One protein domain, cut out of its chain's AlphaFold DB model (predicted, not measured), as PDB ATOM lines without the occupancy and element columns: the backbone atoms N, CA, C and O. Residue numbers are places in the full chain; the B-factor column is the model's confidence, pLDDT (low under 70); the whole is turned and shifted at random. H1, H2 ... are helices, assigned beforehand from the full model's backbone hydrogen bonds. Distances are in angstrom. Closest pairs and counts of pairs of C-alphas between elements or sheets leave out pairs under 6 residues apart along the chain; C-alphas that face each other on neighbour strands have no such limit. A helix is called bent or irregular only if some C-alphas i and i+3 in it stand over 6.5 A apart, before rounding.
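What this domain is: This is residues 4 to 50 of the 52 residues of an uncharacterized protein of Variovorax sp. SRS16 (UniProt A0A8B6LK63). Two helices, H2 and H1, lie one beyond the other along the longest axis and do not pack on each other, with a looping link, residues 19 to 31, swinging out to one side between them. The two helices make most of the length, and the link's loop widens the model between them. The printed part has 47 residues, with two named helices in the order H1, H2 and no named strand; its class is all helix. It is extended, with a radius of gyration of the C-alphas of 17.8 A and spans of 57 by 24 by 10 A.

How they stand to each other: The longest helix is H2, residues 32 to 48. H1, residues 4 to 18, is apart from it, with no C-alpha of the one within 8 A of the other. Residues 39 to 50, of which 39 to 48 belong to H2, stand free, and so do residues 4 to 29, of which 4 to 18 belong to H1. In H1 every O i to N i+4 pair is within hydrogen-bond range; in H2, 12 of 13 are.

Where its parts are: H2 measures 25.3 A from C-alpha 32 at (202.398, 113.984, 175.371) to C-alpha 48 at (219.431, 113.640, 156.721). It is neither bent nor irregular, but only just: C-alphas 32 and 35 are 6.1 A apart. H1 begins with C-alpha 4 at (196.019, 118.917, 206.186) and measures 21.3 A to C-alpha 18.

The domain as a whole: The two C-alphas farthest apart, those of Leu 5 and Gly 50, are 56.9 A from each other. The printed part has no cut. The link from H1 to H2, 13 residues, is long. The mean pLDDT of the printed part is 77.8, and residues 20 to 34 are under 70.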
ATOM      1  N   SER A   4     195.481 120.276 206.305       92.19
ATOM      2  CA  SER A   4     196.019 118.917 206.186       92.19
ATOM      3  C   SER A   4     195.160 117.999 205.311       92.19
ATOM      4  O   SER A   4     195.697 117.193 204.557       92.19
ATOM      5  N   LEU A   5     193.832 118.133 205.373       94.19
ATOM      6  CA  LEU A   5     192.906 117.327 204.576       94.19
ATOM      7  C   LEU A   5     192.918 117.756 203.103       94.19
ATOM      8  O   LEU A   5     192.867 116.907 202.219       94.19
ATOM      9  N   ILE A   6     193.063 119.057 202.835       93.75
ATOM     10  CA  ILE A   6     193.196 119.591 201.470       93.75
ATOM     11  C   ILE A   6     194.491 119.082 200.822       93.75
ATOM     12  O   ILE A   6     194.463 118.587 199.698       93.75
ATOM     13  N   LEU A   7     195.615 119.147 201.543       94.44
ATOM     14  CA  LEU A   7     196.905 118.649 201.055       94.44
ATOM     15  C   LEU A   7     196.872 117.141 200.780       94.44
ATOM     16  O   LEU A   7     197.376 116.695 199.752       94.44
ATOM     17  N   LEU A   8     196.227 116.367 201.656       95.44
ATOM     18  CA  LEU A   8     196.056 114.928 201.469       95.44
ATOM     19  C   LEU A   8     195.266 114.610 200.189       95.44
ATOM     20  O   LEU A   8     195.681 113.750 199.415       95.44
ATOM     21  N   ILE A   9     194.171 115.333 199.931       95.69
ATOM     22  CA  ILE A   9     193.379 115.180 198.700       95.69
ATOM     23  C   ILE A   9     194.230 115.492 197.462       95.69
ATOM     24  O   ILE A   9     194.202 114.726 196.502       95.69
ATOM     25  N   ILE A  10     195.018 116.572 197.486       95.44
ATOM     26  CA  ILE A  10     195.896 116.951 196.366       95.44
ATOM     27  C   ILE A  10     196.915 115.844 196.070       95.44
ATOM     28  O   ILE A  10     197.073 115.458 194.914       95.44
ATOM     29  N   VAL A  11     197.572 115.295 197.095       94.81
ATOM     30  CA  VAL A  11     198.540 114.198 196.929       94.81
ATOM     31  C   VAL A  11     197.876 112.964 196.316       94.81
ATOM     32  O   VAL A  11     198.422 112.376 195.384       94.81
ATOM     33  N   ILE A  12     196.679 112.596 196.782       94.56
ATOM     34  CA  ILE A  12     195.925 111.462 196.231       94.56
ATOM     35  C   ILE A  12     195.576 111.701 194.754       94.56
ATOM     36  O   ILE A  12     195.770 110.807 193.933       94.56
ATOM     37  N   LEU A  13     195.124 112.906 194.387       91.69
ATOM     38  CA  LEU A  13     194.819 113.256 192.995       91.69
ATOM     39  C   LEU A  13     196.058 113.193 192.092       91.69
ATOM     40  O   LEU A  13     195.962 112.683 190.977       91.69
ATOM     41  N   LEU A  14     197.216 113.660 192.571       87.62
ATOM     42  CA  LEU A  14     198.479 113.578 191.831       87.62
ATOM     43  C   LEU A  14     198.916 112.125 191.605       87.62
ATOM     44  O   LEU A  14     199.320 111.778 190.498       87.62
ATOM     45  N   LEU A  15     198.792 111.264 192.620       86.19
ATOM     46  CA  LEU A  15     199.115 109.841 192.501       86.19
ATOM     47  C   LEU A  15     198.175 109.126 191.524       86.19
ATOM     48  O   LEU A  15     198.643 108.380 190.669       86.19
ATOM     49  N   VAL A  16     196.867 109.387 191.602       81.75
ATOM     50  CA  VAL A  16     195.877 108.802 190.682       81.75
ATOM     51  C   VAL A  16     196.082 109.312 189.253       81.75
ATOM     52  O   VAL A  16     195.991 108.523 188.318       81.75
ATOM     53  N   GLY A  17     196.392 110.598 189.063       75.38
ATOM     54  CA  GLY A  17     196.696 111.188 187.753       75.38
ATOM     55  C   GLY A  17     198.007 110.695 187.128       75.38
ATOM     56  O   GLY A  17     198.132 110.686 185.907       75.38
ATOM     57  N   ALA A  18     198.965 110.250 187.948       79.19
ATOM     58  CA  ALA A  18     200.233 109.677 187.494       79.19
ATOM     59  C   ALA A  18     200.124 108.203 187.061       79.19
ATOM     60  O   ALA A  18     201.035 107.686 186.413       79.19
ATOM     61  N   LEU A  19     199.031 107.510 187.404       75.06
ATOM     62  CA  LEU A  19     198.821 106.134 186.968       75.06
ATOM     63  C   LEU A  19     198.459 106.098 185.473       75.06
ATOM     64  O   LEU A  19     197.504 106.754 185.057       75.06
ATOM     65  N   PRO A  20     199.113 105.255 184.654       57.00
ATOM     66  CA  PRO A  20     198.761 105.058 183.245       57.00
ATOM     67  C   PRO A  20     197.469 104.226 183.061       57.00
ATOM     68  O   PRO A  20     197.295 103.542 182.056       57.00
ATOM     69  N   SER A  21     196.562 104.253 184.045       65.94
ATOM     70  CA  SER A  21     195.290 103.522 184.085       65.94
ATOM     71  C   SER A  21     194.096 104.352 183.614       65.94
ATOM     72  O   SER A  21     193.000 103.809 183.469       65.94
ATOM     73  N   TRP A  22     194.282 105.656 183.369       59.34
ATOM     74  CA  TRP A  22     193.284 106.482 182.695       59.34
ATOM     75  C   TRP A  22     193.164 105.968 181.263       59.34
ATOM     76  O   TRP A  22     193.964 106.299 180.391       59.34
ATOM     77  N   GLY A  23     192.183 105.094 181.047       54.84
ATOM     78  CA  GLY A  23     191.880 104.430 179.784       54.84
ATOM     79  C   GLY A  23     191.365 105.372 178.696       54.84
ATOM     80  O   GLY A  23     190.408 105.031 178.008       54.84
ATOM     81  N   TYR A  24     192.000 106.530 178.501       52.31
ATOM     82  CA  TYR A  24     191.891 107.303 177.269       52.31
ATOM     83  C   TYR A  24     193.126 107.082 176.391       52.31
ATOM     84  O   TYR A  24     193.848 107.989 175.995       52.31
ATOM     85  N   SER A  25     193.363 105.804 176.112       46.59
ATOM     86  CA  SER A  25     194.547 105.245 175.463       46.59
ATOM     87  C   SER A  25     194.223 104.563 174.126       46.59
ATOM     88  O   SER A  25     194.894 103.612 173.736       46.59
ATOM     89  N   ARG A  26     193.189 105.022 173.396       54.25
ATOM     90  CA  ARG A  26     192.841 104.458 172.069       54.25
ATOM     91  C   ARG A  26     192.547 105.445 170.932       54.25
ATOM     92  O   ARG A  26     192.410 104.990 169.805       54.25
ATOM     93  N   SER A  27     192.505 106.759 171.165       50.06
ATOM     94  CA  SER A  27     192.356 107.752 170.076       50.06
ATOM     95  C   SER A  27     193.479 108.791 170.001       50.06
ATOM     96  O   SER A  27     193.600 109.475 168.989       50.06
ATOM     97  N   TRP A  28     194.353 108.884 171.007       51.66
ATOM     98  CA  TRP A  28     195.564 109.702 170.931       51.66
ATOM     99  C   TRP A  28     196.705 108.884 170.344       51.66
ATOM    100  O   TRP A  28     197.602 108.467 171.069       51.66
ATOM    101  N   GLY A  29     196.751 108.728 169.022       53.91
ATOM    102  CA  GLY A  29     197.972 108.278 168.337       53.91
ATOM    103  C   GLY A  29     199.222 109.119 168.661       53.91
ATOM    104  O   GLY A  29     200.291 108.815 168.161       53.91
ATOM    105  N   TYR A  30     199.090 110.166 169.479       50.88
ATOM    106  CA  TYR A  30     200.086 111.140 169.881       50.88
ATOM    107  C   TYR A  30     199.699 111.737 171.261       50.88
ATOM    108  O   TYR A  30     199.280 112.886 171.339       50.88
ATOM    109  N   GLY A  31     199.789 110.976 172.367       56.03
ATOM    110  CA  GLY A  31     199.792 111.544 173.739       56.03
ATOM    111  C   GLY A  31     201.033 112.431 173.975       56.03
ATOM    112  O   GLY A  31     201.783 112.622 173.033       56.03
ATOM    113  N   PRO A  32     201.336 112.971 175.169       50.34
ATOM    114  CA  PRO A  32     202.398 113.984 175.371       50.34
ATOM    115  C   PRO A  32     203.811 113.597 174.868       50.34
ATOM    116  O   PRO A  32     204.653 114.465 174.655       50.34
ATOM    117  N   SER A  33     204.067 112.313 174.607       54.84
ATOM    118  CA  SER A  33     205.257 111.786 173.924       54.84
ATOM    119  C   SER A  33     205.226 111.890 172.392       54.84
ATOM    120  O   SER A  33     206.272 111.910 171.757       54.84
ATOM    121  N   GLY A  34     204.051 111.968 171.777       58.34
ATOM    122  CA  GLY A  34     203.859 112.074 170.341       58.34
ATOM    123  C   GLY A  34     204.275 113.430 169.781       58.34
ATOM    124  O   GLY A  34     204.884 113.466 168.722       58.34
ATOM    125  N   GLY A  35     203.981 114.544 170.457       71.88
ATOM    126  CA  GLY A  35     204.452 115.857 169.995       71.88
ATOM    127  C   GLY A  35     205.980 115.896 169.921       71.88
ATOM    128  O   GLY A  35     206.552 116.264 168.900       71.88
ATOM    129  N   LEU A  36     206.638 115.397 170.970       74.38
ATOM    130  CA  LEU A  36     208.092 115.241 170.998       74.38
ATOM    131  C   LEU A  36     208.593 114.211 169.977       74.38
ATOM    132  O   LEU A  36     209.601 114.461 169.327       74.38
ATOM    133  N   GLY A  37     207.886 113.095 169.788       78.50
ATOM    134  CA  GLY A  37     208.207 112.090 168.773       78.50
ATOM    135  C   GLY A  37     208.105 112.635 167.348       78.50
ATOM    136  O   GLY A  37     208.999 112.407 166.541       78.50
ATOM    137  N   LEU A  38     207.069 113.422 167.054       81.50
ATOM    138  CA  LEU A  38     206.881 114.091 165.770       81.50
ATOM    139  C   LEU A  38     207.997 115.106 165.523       81.50
ATOM    140  O   LEU A  38     208.588 115.116 164.448       81.50
ATOM    141  N   VAL A  39     208.320 115.922 166.531       87.25
ATOM    142  CA  VAL A  39     209.427 116.884 166.460       87.25
ATOM    143  C   VAL A  39     210.757 116.162 166.232       87.25
ATOM    144  O   VAL A  39     211.515 116.566 165.356       87.25
ATOM    145  N   LEU A  40     211.022 115.061 166.942       87.69
ATOM    146  CA  LEU A  40     212.216 114.233 166.739       87.69
ATOM    147  C   LEU A  40     212.299 113.678 165.315       87.69
ATOM    148  O   LEU A  40     213.354 113.762 164.692       87.69
ATOM    149  N   VAL A  41     211.195 113.158 164.775       88.06
ATOM    150  CA  VAL A  41     211.137 112.665 163.390       88.06
ATOM    151  C   VAL A  41     211.425 113.792 162.396       88.06
ATOM    152  O   VAL A  41     212.226 113.600 161.484       88.06
ATOM    153  N   ILE A  42     210.842 114.979 162.594       91.69
ATOM    154  CA  ILE A  42     211.098 116.155 161.748       91.69
ATOM    155  C   ILE A  42     212.585 116.531 161.779       91.69
ATOM    156  O   ILE A  42     213.189 116.719 160.724       91.69
ATOM    157  N   VAL A  43     213.193 116.597 162.966       93.06
ATOM    158  CA  VAL A  43     214.619 116.925 163.125       93.06
ATOM    159  C   VAL A  43     215.506 115.898 162.422       93.06
ATOM    160  O   VAL A  43     216.426 116.281 161.706       93.06
ATOM    161  N   ILE A  44     215.212 114.603 162.562       93.56
ATOM    162  CA  ILE A  44     215.972 113.537 161.893       93.56
ATOM    163  C   ILE A  44     215.888 113.677 160.367       93.56
ATOM    164  O   ILE A  44     216.908 113.582 159.689       93.56
ATOM    165  N   VAL A  45     214.698 113.942 159.816       95.19
ATOM    166  CA  VAL A  45     214.520 114.150 158.370       95.19
ATOM    167  C   VAL A  45     215.328 115.353 157.886       95.19
ATOM    168  O   VAL A  45     216.038 115.257 156.887       95.19
ATOM    169  N   LEU A  46     215.260 116.473 158.605       94.50
ATOM    170  CA  LEU A  46     215.995 117.681 158.244       94.50
ATOM    171  C   LEU A  46     217.519 117.485 158.320       94.50
ATOM    172  O   LEU A  46     218.226 117.981 157.442       94.50
ATOM    173  N   LEU A  47     218.008 116.726 159.306       94.25
ATOM    174  CA  LEU A  47     219.423 116.373 159.454       94.25
ATOM    175  C   LEU A  47     219.908 115.484 158.298       94.25
ATOM    176  O   LEU A  47     220.962 115.739 157.725       94.25
ATOM    177  N   VAL A  48     219.114 114.490 157.887       94.00
ATOM    178  CA  VAL A  48     219.431 113.640 156.721       94.00
ATOM    179  C   VAL A  48     219.415 114.442 155.415       94.00
ATOM    180  O   VAL A  48     220.222 114.191 154.525       94.00
ATOM    181  N   MET A  49     218.526 115.432 155.296       95.38
ATOM    182  CA  MET A  49     218.465 116.327 154.137       95.38
ATOM    183  C   MET A  49     219.528 117.444 154.156       95.38
ATOM    184  O   MET A  49     219.566 118.237 153.213       95.38
ATOM    185  N   GLY A  50     220.356 117.551 155.206       93.25
ATOM    186  CA  GLY A  50     221.361 118.614 155.356       93.25
ATOM    187  C   GLY A  50     220.759 120.022 155.430       93.25
ATOM    188  O   GLY A  50     221.338 120.982 154.924       93.25
TER     189      GLY A  50